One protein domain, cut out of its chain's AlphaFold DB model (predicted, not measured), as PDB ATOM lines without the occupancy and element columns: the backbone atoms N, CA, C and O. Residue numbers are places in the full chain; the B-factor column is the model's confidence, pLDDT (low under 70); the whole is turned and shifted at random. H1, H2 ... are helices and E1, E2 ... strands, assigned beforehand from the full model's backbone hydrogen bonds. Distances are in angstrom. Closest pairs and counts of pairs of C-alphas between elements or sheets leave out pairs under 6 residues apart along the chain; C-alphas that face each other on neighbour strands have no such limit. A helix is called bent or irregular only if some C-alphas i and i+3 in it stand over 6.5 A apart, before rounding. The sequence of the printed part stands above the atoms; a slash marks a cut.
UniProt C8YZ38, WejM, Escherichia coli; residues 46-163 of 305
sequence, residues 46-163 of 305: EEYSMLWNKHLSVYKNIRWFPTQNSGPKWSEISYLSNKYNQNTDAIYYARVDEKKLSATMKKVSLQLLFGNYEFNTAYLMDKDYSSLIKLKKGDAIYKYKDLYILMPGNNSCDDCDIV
ATOM      1  N   GLU A  46     245.597 234.244 181.398       83.31
ATOM      2  CA  GLU A  46     246.058 234.453 182.772       83.31
ATOM      3  C   GLU A  46     244.879 234.721 183.710       83.31
ATOM      4  O   GLU A  46     244.862 234.220 184.836       83.31
ATOM      5  N   GLU A  47     243.857 235.413 183.207       85.62
ATOM      6  CA  GLU A  47     242.655 235.797 183.934       85.62
ATOM      7  C   GLU A  47     241.946 234.621 184.634       85.62
ATOM      8  O   GLU A  47     241.456 234.792 185.754       85.62
ATOM      9  N   TYR A  48     241.917 233.440 184.008       91.19
ATOM     10  CA  TYR A  48     241.292 232.225 184.556       91.19
ATOM     11  C   TYR A  48     242.304 231.203 185.082       91.19
ATOM     12  O   TYR A  48     241.921 230.175 185.642       91.19
ATOM     13  N   SER A  49     243.605 231.464 184.942       90.19
ATOM     14  CA  SER A  49     244.648 230.529 185.374       90.19
ATOM     15  C   SER A  49     244.608 230.251 186.881       90.19
ATOM     16  O   SER A  49     244.850 229.118 187.298       90.19
ATOM     17  N   MET A  50     244.238 231.246 187.699       90.19
ATOM     18  CA  MET A  50     244.096 231.078 189.151       90.19
ATOM     19  C   MET A  50     242.964 230.118 189.512       90.19
ATOM     20  O   MET A  50     243.163 229.250 190.361       90.19
ATOM     21  N   LEU A  51     241.817 230.230 188.834       94.00
ATOM     22  CA  LEU A  51     240.681 229.327 189.017       94.00
ATOM     23  C   LEU A  51     241.097 227.872 188.755       94.00
ATOM     24  O   LEU A  51     240.798 226.982 189.550       94.00
ATOM     25  N   TRP A  52     241.852 227.635 187.679       94.44
ATOM     26  CA  TRP A  52     242.383 226.305 187.385       94.44
ATOM     27  C   TRP A  52     243.367 225.816 188.433       94.44
ATOM     28  O   TRP A  52     243.236 224.696 188.925       94.44
ATOM     29  N   ASN A  53     244.341 226.657 188.777       92.44
ATOM     30  CA  ASN A  53     245.406 226.293 189.694       92.44
ATOM     31  C   ASN A  53     244.856 225.882 191.065       92.44
ATOM     32  O   ASN A  53     245.245 224.846 191.598       92.44
ATOM     33  N   LYS A  54     243.927 226.678 191.603       92.69
ATOM     34  CA  LYS A  54     243.390 226.481 192.950       92.69
ATOM     35  C   LYS A  54     242.244 225.476 193.016       92.69
ATOM     36  O   LYS A  54     242.190 224.713 193.973       92.69
ATOM     37  N   HIS A  55     241.336 225.479 192.035       94.62
ATOM     38  CA  HIS A  55     240.041 224.803 192.187       94.62
ATOM     39  C   HIS A  55     239.755 223.746 191.123       94.62
ATOM     40  O   HIS A  55     239.134 222.735 191.443       94.62
ATOM     41  N   LEU A  56     240.188 223.933 189.868       95.56
ATOM     42  CA  LEU A  56     239.803 223.002 188.797       95.56
ATOM     43  C   LEU A  56     240.817 221.895 188.508       95.56
ATOM     44  O   LEU A  56     240.436 220.892 187.914       95.56
ATOM     45  N   SER A  57     242.075 222.024 188.935       94.12
ATOM     46  CA  SER A  57     243.147 221.046 188.669       94.12
ATOM     47  C   SER A  57     242.872 219.640 189.225       94.12
ATOM     48  O   SER A  57     243.423 218.663 188.722       94.12
ATOM     49  N   VAL A  58     241.991 219.524 190.223       93.69
ATOM     50  CA  VAL A  58     241.585 218.246 190.833       93.69
ATOM     51  C   VAL A  58     240.676 217.402 189.932       93.69
ATOM     52  O   VAL A  58     240.572 216.190 190.123       93.69
ATOM     53  N   TYR A  59     240.013 218.016 188.949       96.25
ATOM     54  CA  TYR A  59     239.103 217.309 188.050       96.25
ATOM     55  C   TYR A  59     239.854 216.703 186.869       96.25
ATOM     56  O   TYR A  59     240.795 217.283 186.333       96.25
ATOM     57  N   LYS A  60     239.395 215.539 186.405       97.06
ATOM     58  CA  LYS A  60     239.949 214.899 185.205       97.06
ATOM     59  C   LYS A  60     239.370 215.501 183.927       97.06
ATOM     60  O   LYS A  60     240.031 215.503 182.888       97.06
ATOM     61  N   ASN A  61     238.129 215.977 183.994       97.75
ATOM     62  CA  ASN A  61     237.423 216.527 182.848       97.75
ATOM     63  C   ASN A  61     236.893 217.928 183.163       97.75
ATOM     64  O   ASN A  61     236.414 218.194 184.266       97.75
ATOM     65  N   ILE A  62     236.928 218.795 182.159       97.50
ATOM     66  CA  ILE A  62     236.312 220.117 182.167       97.50
ATOM     67  C   ILE A  62     235.307 220.151 181.028       97.50
ATOM     68  O   ILE A  62     235.673 219.983 179.866       97.50
ATOM     69  N   ARG A  63     234.037 220.373 181.347       96.25
ATOM     70  CA  ARG A  63     232.955 220.331 180.369       96.25
ATOM     71  C   ARG A  63     232.331 221.705 180.181       96.25
ATOM     72  O   ARG A  63     232.039 222.375 181.166       96.25
ATOM     73  N   TRP A  64     232.077 222.097 178.936       95.25
ATOM     74  CA  TRP A  64     231.272 223.282 178.645       95.25
ATOM     75  C   TRP A  64     229.785 222.930 178.597       95.25
ATOM     76  O   TRP A  64     229.378 221.977 177.922       95.25
ATOM     77  N   PHE A  65     228.965 223.711 179.297       93.25
ATOM     78  CA  PHE A  65     227.515 223.590 179.292       93.25
ATOM     79  C   PHE A  65     226.842 224.922 178.914       93.25
ATOM     80  O   PHE A  65     227.180 225.953 179.491       93.25
ATOM     81  N   PRO A  66     225.854 224.909 177.995       89.75
ATOM     82  CA  PRO A  66     225.418 223.781 177.163       89.75
ATOM     83  C   PRO A  66     226.478 223.345 176.144       89.75
ATOM     84  O   PRO A  66     227.178 224.182 175.574       89.75
ATOM     85  N   THR A  67     226.591 222.037 175.886       89.81
ATOM     86  CA  THR A  67     227.579 221.514 174.927       89.81
ATOM     87  C   THR A  67     227.296 222.034 173.518       89.81
ATOM     88  O   THR A  67     226.194 221.875 172.991       89.81
ATOM     89  N   GLN A  68     228.306 222.631 172.888       87.38
ATOM     90  CA  GLN A  68     228.224 223.190 171.540       87.38
ATOM     91  C   GLN A  68     229.615 223.303 170.911       87.38
ATOM     92  O   GLN A  68     230.613 223.420 171.622       87.38
ATOM     93  N   ASN A  69     229.683 223.299 169.580       89.44
ATOM     94  CA  ASN A  69     230.930 223.575 168.870       89.44
ATOM     95  C   ASN A  69     231.279 225.065 168.970       89.44
ATOM     96  O   ASN A  69     230.439 225.899 168.640       89.44
ATOM     97  N   SER A  70     232.508 225.399 169.377       88.69
ATOM     98  CA  SER A  70     232.939 226.794 169.569       88.69
ATOM     99  C   SER A  70     232.022 227.583 170.515       88.69
ATOM    100  O   SER A  70     231.574 228.688 170.200       88.69
ATOM    101  N   GLY A  71     231.746 227.022 171.695       86.94
ATOM    102  CA  GLY A  71     231.047 227.761 172.744       86.94
ATOM    103  C   GLY A  71     231.801 229.017 173.204       86.94
ATOM    104  O   GLY A  71     232.984 229.185 172.889       86.94
ATOM    105  N   PRO A  72     231.152 229.920 173.958       88.94
ATOM    106  CA  PRO A  72     231.850 231.021 174.603       88.94
ATOM    107  C   PRO A  72     233.089 230.510 175.342       88.94
ATOM    108  O   PRO A  72     233.060 229.448 175.957       88.94
ATOM    109  N   LYS A  73     234.197 231.250 175.247       91.25
ATOM    110  CA  LYS A  73     235.461 230.925 175.931       91.25
ATOM    111  C   LYS A  73     236.105 229.583 175.537       91.25
ATOM    112  O   LYS A  73     237.032 229.147 176.219       91.25
ATOM    113  N   TRP A  74     235.685 228.943 174.436       93.00
ATOM    114  CA  TRP A  74     236.263 227.663 173.997       93.00
ATOM    115  C   TRP A  74     237.795 227.717 173.898       93.00
ATOM    116  O   TRP A  74     238.472 226.771 174.286       93.00
ATOM    117  N   SER A  75     238.373 228.829 173.432       90.75
ATOM    118  CA  SER A  75     239.825 228.977 173.286       90.75
ATOM    119  C   SER A  75     240.566 228.940 174.624       90.75
ATOM    120  O   SER A  75     241.595 228.281 174.740       90.75
ATOM    121  N   GLU A  76     240.050 229.608 175.652       91.88
ATOM    122  CA  GLU A  76     240.689 229.680 176.966       91.88
ATOM    123  C   GLU A  76     240.531 228.383 177.731       91.88
ATOM    124  O   GLU A  76     241.500 227.891 178.301       91.88
ATOM    125  N   ILE A  77     239.326 227.814 177.703       94.56
ATOM    126  CA  ILE A  77     239.034 226.562 178.393       94.56
ATOM    127  C   ILE A  77     239.840 225.431 177.756       94.56
ATOM    128  O   ILE A  77     240.515 224.706 178.475       94.56
ATOM    129  N   SER A  78     239.862 225.322 176.422       94.00
ATOM    130  CA  SER A  78     240.674 224.308 175.733       94.00
ATOM    131  C   SER A  78     242.164 224.436 176.035       94.00
ATOM    132  O   SER A  78     242.815 223.436 176.347       94.00
ATOM    133  N   TYR A  79     242.701 225.658 176.008       91.94
ATOM    134  CA  TYR A  79     244.092 225.915 176.361       91.94
ATOM    135  C   TYR A  79     244.401 225.522 177.815       91.94
ATOM    136  O   TYR A  79     245.364 224.793 178.064       91.94
ATOM    137  N   LEU A  80     243.585 225.972 178.776       94.06
ATOM    138  CA  LEU A  80     243.804 225.702 180.198       94.06
ATOM    139  C   LEU A  80     243.609 224.219 180.522       94.06
ATOM    140  O   LEU A  80     244.476 223.625 181.154       94.06
ATOM    141  N   SER A  81     242.557 223.572 180.022       95.75
ATOM    142  CA  SER A  81     242.373 222.126 180.177       95.75
ATOM    143  C   SER A  81     243.571 221.340 179.644       95.75
ATOM    144  O   SER A  81     244.070 220.458 180.337       95.75
ATOM    145  N   ASN A  82     244.105 221.702 178.471       93.44
ATOM    146  CA  ASN A  82     245.304 221.062 177.932       93.44
ATOM    147  C   ASN A  82     246.540 221.294 178.823       93.44
ATOM    148  O   ASN A  82     247.278 220.353 179.101       93.44
ATOM    149  N   LYS A  83     246.746 222.520 179.330       92.19
ATOM    150  CA  LYS A  83     247.852 222.855 180.249       92.19
ATOM    151  C   LYS A  83     247.838 222.006 181.528       92.19
ATOM    152  O   LYS A  83     248.903 221.683 182.047       92.19
ATOM    153  N   TYR A  84     246.654 221.648 182.022       94.88
ATOM    154  CA  TYR A  84     246.468 220.839 183.233       94.88
ATOM    155  C   TYR A  84     246.211 219.344 182.945       94.88
ATOM    156  O   TYR A  84     245.867 218.605 183.864       94.88
ATOM    157  N   ASN A  85     246.414 218.867 181.707       96.06
ATOM    158  CA  ASN A  85     246.191 217.472 181.285       96.06
ATOM    159  C   ASN A  85     244.758 216.953 181.530       96.06
ATOM    160  O   ASN A  85     244.552 215.801 181.922       96.06
ATOM    161  N   GLN A  86     243.763 217.804 181.296       97.62
ATOM    162  CA  GLN A  86     242.346 217.498 181.476       97.62
ATOM    163  C   GLN A  86     241.660 217.271 180.129       97.62
ATOM    164  O   GLN A  86     241.984 217.915 179.130       97.62
ATOM    165  N   ASN A  87     240.656 216.394 180.105       97.25
ATOM    166  CA  ASN A  87     239.802 216.246 178.926       97.25
ATOM    167  C   ASN A  87     238.805 217.405 178.849       97.25
ATOM    168  O   ASN A  87     238.290 217.836 179.881       97.25
ATOM    169  N   THR A  88     238.461 217.855 177.642       95.31
ATOM    170  CA  THR A  88     237.410 218.861 177.467       95.31
ATOM    171  C   THR A  88     236.665 218.735 176.144       95.31
ATOM    172  O   THR A  88     237.218 218.278 175.145       95.31
ATOM    173  N   ASP A  89     235.394 219.137 176.151       92.81
ATOM    174  CA  ASP A  89     234.556 219.335 174.965       92.81
ATOM    175  C   ASP A  89     234.360 220.823 174.614       92.81
ATOM    176  O   ASP A  89     233.660 221.143 173.653       92.81
ATOM    177  N   ALA A  90     235.019 221.733 175.339       93.94
ATOM    178  CA  ALA A  90     235.012 223.174 175.101       93.94
ATOM    179  C   ALA A  90     235.969 223.553 173.958       93.94
ATOM    180  O   ALA A  90     236.960 224.249 174.159       93.94
ATOM    181  N   ILE A  91     235.715 223.044 172.756       91.38
ATOM    182  CA  ILE A  91     236.639 223.120 171.618       91.38
ATOM    183  C   ILE A  91     235.944 223.594 170.344       91.38
ATOM    184  O   ILE A  91     234.720 223.535 170.209       91.38
ATOM    185  N   TYR A  92     236.753 224.060 169.395       91.00
ATOM    186  CA  TYR A  92     236.321 224.334 168.032       91.00
ATOM    187  C   TYR A  92     236.787 223.225 167.090       91.00
ATOM    188  O   TYR A  92     237.982 222.985 166.920       91.00
ATOM    189  N   TYR A  93     235.828 222.587 166.431       88.38
ATOM    190  CA  TYR A  93     236.057 221.695 165.308       88.38
ATOM    191  C   TYR A  93     235.646 222.375 164.002       88.38
ATOM    192  O   TYR A  93     234.518 222.849 163.859       88.38
ATOM    193  N   ALA A  94     236.538 222.335 163.008       87.25
ATOM    194  CA  ALA A  94     236.241 222.806 161.653       87.25
ATOM    195  C   ALA A  94     235.170 221.951 160.944       87.25
ATOM    196  O   ALA A  94     234.500 222.419 160.028       87.25
ATOM    197  N   ARG A  95     235.016 220.687 161.355       85.81
ATOM    198  CA  ARG A  95     233.951 219.780 160.911       85.81
ATOM    199  C   ARG A  95     233.390 219.057 162.120       85.81
ATOM    200  O   ARG A  95     234.147 218.438 162.862       85.81
ATOM    201  N   VAL A  96     232.076 219.118 162.287       86.00
ATOM    202  CA  VAL A  96     231.364 218.505 163.407       86.00
ATOM    203  C   VAL A  96     230.422 217.436 162.889       86.00
ATOM    204  O   VAL A  96     229.748 217.610 161.878       86.00
ATOM    205  N   ASP A  97     230.379 216.320 163.606       88.12
ATOM    206  CA  ASP A  97     229.296 215.355 163.483       88.12
ATOM    207  C   ASP A  97     228.122 215.851 164.336       88.12
ATOM    208  O   ASP A  97     228.114 215.685 165.559       88.12
ATOM    209  N   GLU A  98     227.151 216.498 163.689       81.06
ATOM    210  CA  GLU A  98     225.992 217.107 164.355       81.06
ATOM    211  C   GLU A  98     225.186 216.095 165.178       81.06
ATOM    212  O   GLU A  98     224.667 216.429 166.243       81.06
ATOM    213  N   LYS A  99     225.142 214.823 164.753       81.69
ATOM    214  CA  LYS A  99     224.445 213.772 165.509       81.69
ATOM    215  C   LYS A  99     225.161 213.486 166.821       81.69
ATOM    216  O   LYS A  99     224.521 213.388 167.865       81.69
ATOM    217  N   LYS A 100     226.493 213.382 166.792       86.56
ATOM    218  CA  LYS A 100     227.285 213.196 168.018       86.56
ATOM    219  C   LYS A 100     227.228 214.420 168.920       86.56
ATOM    220  O   LYS A 100     227.172 214.251 170.138       86.56
ATOM    221  N   LEU A 101     227.218 215.626 168.354       85.38
ATOM    222  CA  LEU A 101     227.089 216.850 169.138       85.38
ATOM    223  C   LEU A 101     225.727 216.909 169.843       85.38
ATOM    224  O   LEU A 101     225.693 217.071 171.061       85.38
ATOM    225  N   SER A 102     224.634 216.689 169.106       80.94
ATOM    226  CA  SER A 102     223.266 216.625 169.643       80.94
ATOM    227  C   SER A 102     223.144 215.575 170.752       80.94
ATOM    228  O   SER A 102     222.728 215.888 171.869       80.94
ATOM    229  N   ALA A 103     223.616 214.348 170.501       84.06
ATOM    230  CA  ALA A 103     223.606 213.272 171.490       84.06
ATOM    231  C   ALA A 103     224.410 213.623 172.754       84.06
ATOM    232  O   ALA A 103     223.985 213.304 173.867       84.06
ATOM    233  N   THR A 104     225.555 214.299 172.599       87.94
ATOM    234  CA  THR A 104     226.383 214.730 173.736       87.94
ATOM    235  C   THR A 104     225.687 215.820 174.541       87.94
ATOM    236  O   THR A 104     225.548 215.677 175.754       87.94
ATOM    237  N   MET A 105     225.199 216.867 173.875       87.31
ATOM    238  CA  MET A 105     224.456 217.962 174.501       87.31
ATOM    239  C   MET A 105     223.252 217.438 175.284       87.31
ATOM    240  O   MET A 105     223.064 217.811 176.440       87.31
ATOM    241  N   LYS A 106     222.488 216.521 174.684       84.75
ATOM    242  CA  LYS A 106     221.376 215.821 175.328       84.75
ATOM    243  C   LYS A 106     221.837 215.087 176.581       84.75
ATOM    244  O   LYS A 106     221.337 215.372 177.663       84.75
ATOM    245  N   LYS A 107     222.819 214.186 176.465       88.25
ATOM    246  CA  LYS A 107     223.325 213.404 177.606       88.25
ATOM    247  C   LYS A 107     223.721 214.304 178.780       88.25
ATOM    248  O   LYS A 107     223.303 214.064 179.906       88.25
ATOM    249  N   VAL A 108     224.496 215.352 178.516       91.06
ATOM    250  CA  VAL A 108     224.985 216.278 179.551       91.06
ATOM    251  C   VAL A 108     223.844 217.054 180.189       91.06
ATOM    252  O   VAL A 108     223.797 217.175 181.410       91.06
ATOM    253  N   SER A 109     222.912 217.550 179.373       89.38
ATOM    254  CA  SER A 109     221.742 218.280 179.861       89.38
ATOM    255  C   SER A 109     220.926 217.418 180.819       89.38
ATOM    256  O   SER A 109     220.632 217.857 181.925       89.38
ATOM    257  N   LEU A 110     220.640 216.166 180.452       86.12
ATOM    258  CA  LEU A 110     219.895 215.238 181.308       86.12
ATOM    259  C   LEU A 110     220.656 214.905 182.595       86.12
ATOM    260  O   LEU A 110     220.080 214.939 183.679       86.12
ATOM    261  N   GLN A 111     221.964 214.662 182.506       90.25
ATOM    262  CA  GLN A 111     222.795 214.426 183.687       90.25
ATOM    263  C   GLN A 111     222.752 215.599 184.676       90.25
ATOM    264  O   GLN A 111     222.671 215.375 185.884       90.25
ATOM    265  N   LEU A 112     222.779 216.840 184.190       91.00
ATOM    266  CA  LEU A 112     222.701 218.033 185.034       91.00
ATOM    267  C   LEU A 112     221.290 218.265 185.592       91.00
ATOM    268  O   LEU A 112     221.131 218.482 186.793       91.00
ATOM    269  N   LEU A 113     220.259 218.151 184.752       86.94
ATOM    270  CA  LEU A 113     218.856 218.317 185.147       86.94
ATOM    271  C   LEU A 113     218.420 217.298 186.207       86.94
ATOM    272  O   LEU A 113     217.605 217.613 187.074       86.94
ATOM    273  N   PHE A 114     218.952 216.075 186.150       84.69
ATOM    274  CA  PHE A 114     218.537 214.977 187.032       84.69
ATOM    275  C   PHE A 114     219.526 214.671 188.151       84.69
ATOM    276  O   PHE A 114     219.254 213.799 188.976       84.69
ATOM    277  N   GLY A 115     220.635 215.409 188.225       88.31
ATOM    278  CA  GLY A 115     221.646 215.230 189.263       88.31
ATOM    279  C   GLY A 115     222.461 213.949 189.103       88.31
ATOM    280  O   GLY A 115     222.991 213.435 190.081       88.31
ATOM    281  N   ASN A 116     222.578 213.430 187.879       89.00
ATOM    282  CA  ASN A 116     223.361 212.245 187.511       89.00
ATOM    283  C   ASN A 116     224.711 212.603 186.857       89.00
ATOM    284  O   ASN A 116     225.329 211.782 186.185       89.00
ATOM    285  N   TYR A 117     225.185 213.835 187.047       92.62
ATOM    286  CA  TYR A 117     226.464 214.317 186.525       92.62
ATOM    287  C   TYR A 117     227.681 213.656 187.201       92.62
ATOM    288  O   TYR A 117     227.597 213.107 188.301       92.62
ATOM    289  N   GLU A 118     228.829 213.665 186.528       93.50
ATOM    290  CA  GLU A 118     230.034 212.930 186.931       93.50
ATOM    291  C   GLU A 118     230.795 213.658 188.049       93.50
ATOM    292  O   GLU A 118     230.961 214.870 188.008       93.50
ATOM    293  N   PHE A 119     231.296 212.915 189.043       93.50
ATOM    294  CA  PHE A 119     232.012 213.494 190.192       93.50
ATOM    295  C   PHE A 119     233.383 214.090 189.819       93.50
ATOM    296  O   PHE A 119     233.818 215.072 190.401       93.50
ATOM    297  N   ASN A 120     234.085 213.503 188.846       94.75
ATOM    298  CA  ASN A 120     235.431 213.922 188.435       94.75
ATOM    299  C   ASN A 120     235.427 214.920 187.262       94.75
ATOM    300  O   ASN A 120     236.430 215.029 186.544       94.75
ATOM    301  N   THR A 121     234.315 215.631 187.079       96.69
ATOM    302  CA  THR A 121     234.081 216.556 185.971       96.69
ATOM    303  C   THR A 121     233.571 217.888 186.514       96.69
ATOM    304  O   THR A 121     232.529 217.918 187.160       96.69
ATOM    305  N   ALA A 122     234.268 218.990 186.231       96.75
ATOM    306  CA  ALA A 122     233.727 220.329 186.474       96.75
ATOM    307  C   ALA A 122     232.963 220.818 185.238       96.75
ATOM    308  O   ALA A 122     233.398 220.583 184.106       96.75
ATOM    309  N   TYR A 123     231.842 221.506 185.450       97.06
ATOM    310  CA  TYR A 123     230.987 222.007 184.371       97.06
ATOM    311  C   TYR A 123     230.996 223.533 184.377       97.06
ATOM    312  O   TYR A 123     230.601 224.147 185.366       97.06
ATOM    313  N   LEU A 124     231.458 224.131 183.283       96.62
ATOM    314  CA  LEU A 124     231.596 225.573 183.095       96.62
ATOM    315  C   LEU A 124     230.489 226.087 182.184       96.62
ATOM    316  O   LEU A 124     230.108 225.420 181.223       96.62
ATOM    317  N   MET A 125     229.990 227.276 182.496       94.75
ATOM    318  CA  MET A 125     228.800 227.869 181.899       94.75
ATOM    319  C   MET A 125     228.989 229.381 181.743       94.75
ATOM    320  O   MET A 125     229.625 230.022 182.578       94.75
ATOM    321  N   ASP A 126     228.410 229.962 180.695       91.44
ATOM    322  CA  ASP A 126     228.383 231.413 180.447       91.44
ATOM    323  C   ASP A 126     227.229 232.129 181.161       91.44
ATOM    324  O   ASP A 126     227.182 233.359 181.206       91.44
ATOM    325  N   LYS A 127     226.269 231.366 181.689       90.19
ATOM    326  CA  LYS A 127     225.046 231.874 182.312       90.19
ATOM    327  C   LYS A 127     224.714 231.098 183.575       90.19
ATOM    328  O   LYS A 127     225.174 229.976 183.786       90.19
ATOM    329  N   ASP A 128     223.861 231.707 184.388       90.25
ATOM    330  CA  ASP A 128     223.300 231.057 185.560       90.25
ATOM    331  C   ASP A 128     222.243 230.026 185.149       90.25
ATOM    332  O   ASP A 128     221.141 230.373 184.725       90.25
ATOM    333  N   TYR A 129     222.597 228.749 185.276       89.62
ATOM    334  CA  TYR A 129     221.693 227.619 185.076       89.62
ATOM    335  C   TYR A 129     221.313 226.935 186.397       89.62
ATOM    336  O   TYR A 129     220.787 225.822 186.390       89.62
ATOM    337  N   SER A 130     221.576 227.570 187.544       89.19
ATOM    338  CA  SER A 130     221.388 226.958 188.864       89.19
ATOM    339  C   SER A 130     219.957 226.504 189.145       89.19
ATOM    340  O   SER A 130     219.769 225.465 189.771       89.19
ATOM    341  N   SER A 131     218.953 227.212 188.621       87.75
ATOM    342  CA  SER A 131     217.538 226.831 188.738       87.75
ATOM    343  C   SER A 131     217.193 225.528 188.008       87.75
ATOM    344  O   SER A 131     216.164 224.918 188.286       87.75
ATOM    345  N   LEU A 132     218.020 225.090 187.059       85.94
ATOM    346  CA  LEU A 132     217.771 223.905 186.236       85.94
ATOM    347  C   LEU A 132     218.461 222.673 186.792       85.94
ATOM    348  O   LEU A 132     217.935 221.559 186.711       85.94
ATOM    349  N   ILE A 133     219.652 222.878 187.337       89.50
ATOM    350  CA  ILE A 133     220.544 221.810 187.751       89.50
ATOM    351  C   ILE A 133     220.065 221.251 189.085       89.50
ATOM    352  O   ILE A 133     220.004 221.949 190.097       89.50
ATOM    353  N   LYS A 134     219.786 219.949 189.111       89.06
ATOM    354  CA  LYS A 134     219.513 219.246 190.360       89.06
ATOM    355  C   LYS A 134     220.835 218.911 191.038       89.06
ATOM    356  O   LYS A 134     221.476 217.918 190.702       89.06
ATOM    357  N   LEU A 135     221.241 219.740 191.994       90.06
ATOM    358  CA  LEU A 135     222.479 219.530 192.740       90.06
ATOM    359  C   LEU A 135     222.417 218.271 193.608       90.06
ATOM    360  O   LEU A 135     221.425 217.989 194.285       90.06
ATOM    361  N   LYS A 136     223.517 217.520 193.611       90.06
ATOM    362  CA  LYS A 136     223.769 216.475 194.602       90.06
ATOM    363  C   LYS A 136     224.105 217.121 195.943       90.06
ATOM    364  O   LYS A 136     224.579 218.251 196.025       90.06
ATOM    365  N   LYS A 137     223.875 216.375 197.021       87.88
ATOM    366  CA  LYS A 137     224.153 216.837 198.383       87.88
ATOM    367  C   LYS A 137     225.634 217.215 198.539       87.88
ATOM    368  O   LYS A 137     226.493 216.359 198.360       87.88
ATOM    369  N   GLY A 138     225.891 218.458 198.948       87.06
ATOM    370  CA  GLY A 138     227.239 219.000 199.169       87.06
ATOM    371  C   GLY A 138     227.858 219.670 197.941       87.06
ATOM    372  O   GLY A 138     228.869 220.347 198.074       87.06
ATOM    373  N   ASP A 139     227.253 219.535 196.763       91.19
ATOM    374  CA  ASP A 139     227.719 220.247 195.577       91.19
ATOM    375  C   ASP A 139     227.141 221.661 195.541       91.19
ATOM    376  O   ASP A 139     226.039 221.916 196.036       91.19
ATOM    377  N   ALA A 140     227.878 222.575 194.918       90.94
ATOM    378  CA  ALA A 140     227.464 223.956 194.744       90.94
ATOM    379  C   ALA A 140     227.856 224.471 193.356       90.94
ATOM    380  O   ALA A 140     228.779 223.961 192.707       90.94
ATOM    381  N   ILE A 141     227.129 225.497 192.916       94.31
ATOM    382  CA  ILE A 141     227.487 226.289 191.745       94.31
ATOM    383  C   ILE A 141     228.126 227.576 192.242       94.31
ATOM    384  O   ILE A 141     227.602 228.250 193.127       94.31
ATOM    385  N   TYR A 142     229.258 227.907 191.648       95.25
ATOM    386  CA  TYR A 142     230.042 229.083 191.966       95.25
ATOM    387  C   TYR A 142     230.101 230.004 190.760       95.25
ATOM    388  O   TYR A 142     230.137 229.545 189.619       95.25
ATOM    389  N   LYS A 143     230.146 231.304 191.011       95.88
ATOM    390  CA  LYS A 143     230.422 232.315 190.006       95.88
ATOM    391  C   LYS A 143     231.848 232.815 190.185       95.88
ATOM    392  O   LYS A 143     232.228 233.274 191.258       95.88
ATOM    393  N   TYR A 144     232.620 232.750 189.111       94.50
ATOM    394  CA  TYR A 144     233.956 233.318 189.021       94.50
ATOM    395  C   TYR A 144     233.996 234.254 187.819       94.50
ATOM    396  O   TYR A 144     234.049 233.806 186.672       94.50
ATOM    397  N   LYS A 145     233.961 235.565 188.079       92.69
ATOM    398  CA  LYS A 145     233.888 236.608 187.042       92.69
ATOM    399  C   LYS A 145     232.640 236.430 186.165       92.69
ATOM    400  O   LYS A 145     231.521 236.592 186.650       92.69
ATOM    401  N   ASP A 146     232.826 236.115 184.890       92.94
ATOM    402  CA  ASP A 146     231.783 235.856 183.897       92.94
ATOM    403  C   ASP A 146     231.502 234.356 183.683       92.94
ATOM    404  O   ASP A 146     230.711 234.013 182.809       92.94
ATOM    405  N   LEU A 147     232.110 233.464 184.476       94.81
ATOM    406  CA  LEU A 147     231.857 232.023 184.436       94.81
ATOM    407  C   LEU A 147     231.022 231.552 185.624       94.81
ATOM    408  O   LEU A 147     231.243 231.950 186.767       94.81
ATOM    409  N   TYR A 148     230.120 230.621 185.340       95.94
ATOM    410  CA  TYR A 148     229.398 229.818 186.318       95.94
ATOM    411  C   TYR A 148     229.954 228.397 186.295       95.94
ATOM    412  O   TYR A 148     230.244 227.853 185.230       95.94
ATOM    413  N   ILE A 149     230.147 227.800 187.466       96.00
ATOM    414  CA  ILE A 149     230.939 226.582 187.618       96.00
ATOM    415  C   ILE A 149     230.237 225.654 188.596       96.00
ATOM    416  O   ILE A 149     230.154 225.947 189.787       96.00
ATOM    417  N   LEU A 150     229.772 224.509 188.108       95.88
ATOM    418  CA  LEU A 150     229.409 223.396 188.974       95.88
ATOM    419  C   LEU A 150     230.674 222.604 189.302       95.88
ATOM    420  O   LEU A 150     231.356 222.106 188.400       95.88
ATOM    421  N   MET A 151     230.945 222.472 190.597       93.44
ATOM    422  CA  MET A 151     232.099 221.766 191.144       93.44
ATOM    423  C   MET A 151     231.641 220.589 192.012       93.44
ATOM    424  O   MET A 151     231.363 220.778 193.200       93.44
ATOM    425  N   PRO A 152     231.528 219.378 191.439       93.44
ATOM    426  CA  PRO A 152     231.114 218.206 192.196       93.44
ATOM    427  C   PRO A 152     232.121 217.809 193.280       93.44
ATOM    428  O   PRO A 152     233.331 217.943 193.110       93.44
ATOM    429  N   GLY A 153     231.616 217.251 194.377       87.44
ATOM    430  CA  GLY A 153     232.416 216.640 195.433       87.44
ATOM    431  C   GLY A 153     232.744 217.523 196.624       87.44
ATOM    432  O   GLY A 153     233.767 217.301 197.265       87.44
ATOM    433  N   ASN A 154     231.862 218.471 196.953       75.75
ATOM    434  CA  ASN A 154     232.007 219.341 198.125       75.75
ATOM    435  C   ASN A 154     233.316 220.155 198.115       75.75
ATOM    436  O   ASN A 154     233.938 220.389 199.152       75.75
ATOM    437  N   ASN A 155     233.735 220.575 196.920       77.62
ATOM    438  CA  ASN A 155     234.870 221.465 196.727       77.62
ATOM    439  C   ASN A 155     234.442 222.913 197.004       77.62
ATOM    440  O   ASN A 155     233.419 223.368 196.480       77.62
ATOM    441  N   SER A 156     235.217 223.636 197.819       83.06
ATOM    442  CA  SER A 156     235.016 225.070 198.038       83.06
ATOM    443  C   SER A 156     235.739 225.890 196.972       83.06
ATOM    444  O   SER A 156     236.764 225.477 196.416       83.06
ATOM    445  N   CYS A 157     235.195 227.069 196.681       88.44
ATOM    446  CA  CYS A 157     235.926 228.112 195.978       88.44
ATOM    447  C   CYS A 157     235.910 229.384 196.812       88.44
ATOM    448  O   CYS A 157     234.938 230.134 196.790       88.44
ATOM    449  N   ASP A 158     237.000 229.612 197.534       89.38
ATOM    450  CA  ASP A 158     237.134 230.759 198.433       89.38
ATOM    451  C   ASP A 158     237.274 232.085 197.655       89.38
ATOM    452  O   ASP A 158     236.978 233.149 198.187       89.38
ATOM    453  N   ASP A 159     237.679 232.015 196.379       89.62
ATOM    454  CA  ASP A 159     237.780 233.156 195.457       89.62
ATOM    455  C   ASP A 159     236.539 233.304 194.541       89.62
ATOM    456  O   ASP A 159     236.596 234.022 193.538       89.62
ATOM    457  N   CYS A 160     235.440 232.596 194.826       93.00
ATOM    458  CA  CYS A 160     234.206 232.644 194.039       93.00
ATOM    459  C   CYS A 160     233.007 233.085 194.880       93.00
ATOM    460  O   CYS A 160     232.930 232.823 196.079       93.00
ATOM    461  N   ASP A 161     231.994 233.626 194.206       93.75
ATOM    462  CA  ASP A 161     230.687 233.845 194.816       93.75
ATOM    463  C   ASP A 161     229.861 232.559 194.734       93.75
ATOM    464  O   ASP A 161     229.739 231.959 193.662       93.75
ATOM    465  N   ILE A 162     229.257 232.122 195.840       91.81
ATOM    466  CA  ILE A 162     228.294 231.020 195.785       91.81
ATOM    467  C   ILE A 162     227.012 231.498 195.097       91.81
ATOM    468  O   ILE A 162     226.450 232.543 195.433       91.81
ATOM    469  N   VAL A 163     226.536 230.736 194.116       91.25
ATOM    470  CA  VAL A 163     225.265 231.021 193.455       91.25
ATOM    471  C   VAL A 163     224.156 230.463 194.332       91.25
ATOM    472  O   VAL A 163     224.085 229.256 194.564       91.25
TER     473      VAL A 163
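Overview. This is residues 46 to 163 of the 305 residues of the protein "WejM" of Escherichia coli (UniProt C8YZ38). A small, strongly twisted wall of four strands has H1 over one face, with H2 on that same side toward the E1 edge, while the long helix H3 slants along the other side past E1. The long loop of residues 126 to 139 lies on H3's side, and the last stretch folds back so that residues 161 to 162 pair beside E3. The printed part has 118 residues, with three named helices and four named strands in the order H1 E1 H2 H3 E2 E3 E4; the sheet, E1 E2 E4 E3, is mixed. The class is mixed, helices and strands, with under half of the residues, 58, in named elements. The whole is compact, with a radius of gyration of the C-alphas of 13.4 A and spans of 39 by 33 by 22 A.

Along the chain. The sheet is made of E1, residues 61 to 65, E2, residues 121 to 125, E4, residues 147 to 151, and E3, residues 140 to 144. C-alpha 121 of E2 is at (234.081, 216.556, 185.971). H3, residues 98 to 114, is the longest helix at 24.0 A, from (225.992, 217.107, 164.355) to (218.537, 214.977, 187.032). H1, residues 46 to 56, is 14.4 A long and begins at (246.058, 234.453, 182.772); it is irregular, with C-alphas 47 and 50 7.2 A apart. H2, residues 74 to 83, is 14.0 A long.

Arrangement. E1 and E2 are parallel, with N 63 and O 122 2.8 A apart, within hydrogen-bond range. With H2 and H3 between them along the chain, they form a strand-helix-strand unit, two parallel neighbour strands joined through helices. E2 and E4 are antiparallel, with N 125 and O 148 at 2.8 A. E4 and E3 are an antiparallel hairpin, with N 144 and O 147 at 2.8 A. H1 is on the sheet at a height of 10.1 A, over E4, and runs along the strands at 10 degrees to E4 on the local plane; the closest C-alphas of H1 and E2, those of Leu 56 and Ala 122, are 7.0 A apart. H2 only grazes the sheet, with residues 74 to 82; its closest C-alphas to E1 are those of Ser 81 and Ile 62, 6.7 A apart. H3 only grazes it too, with residues 105 to 112; C-alphas 65 and 108 are the closest of E1 and H3, 7.7 A apart. H1 and H2 are close but not clearly touching, with the closest C-alphas, of Ser 49 and Leu 80, 7.1 A apart; H1 and H3 are apart. Every O i to N i+4 pair is within hydrogen-bond range in H2 and H3, and 5 of 7 in H1.

Size, cuts and confidence. The C-alphas farthest apart, of Arg 95 and Asp 158, are 39.2 A from each other. The printed part has no cut. The links H2 to H3 and E2 to E3 are long, with 14 residues each. The mean pLDDT of the printed part is 91.0, and no printed residue is under 70.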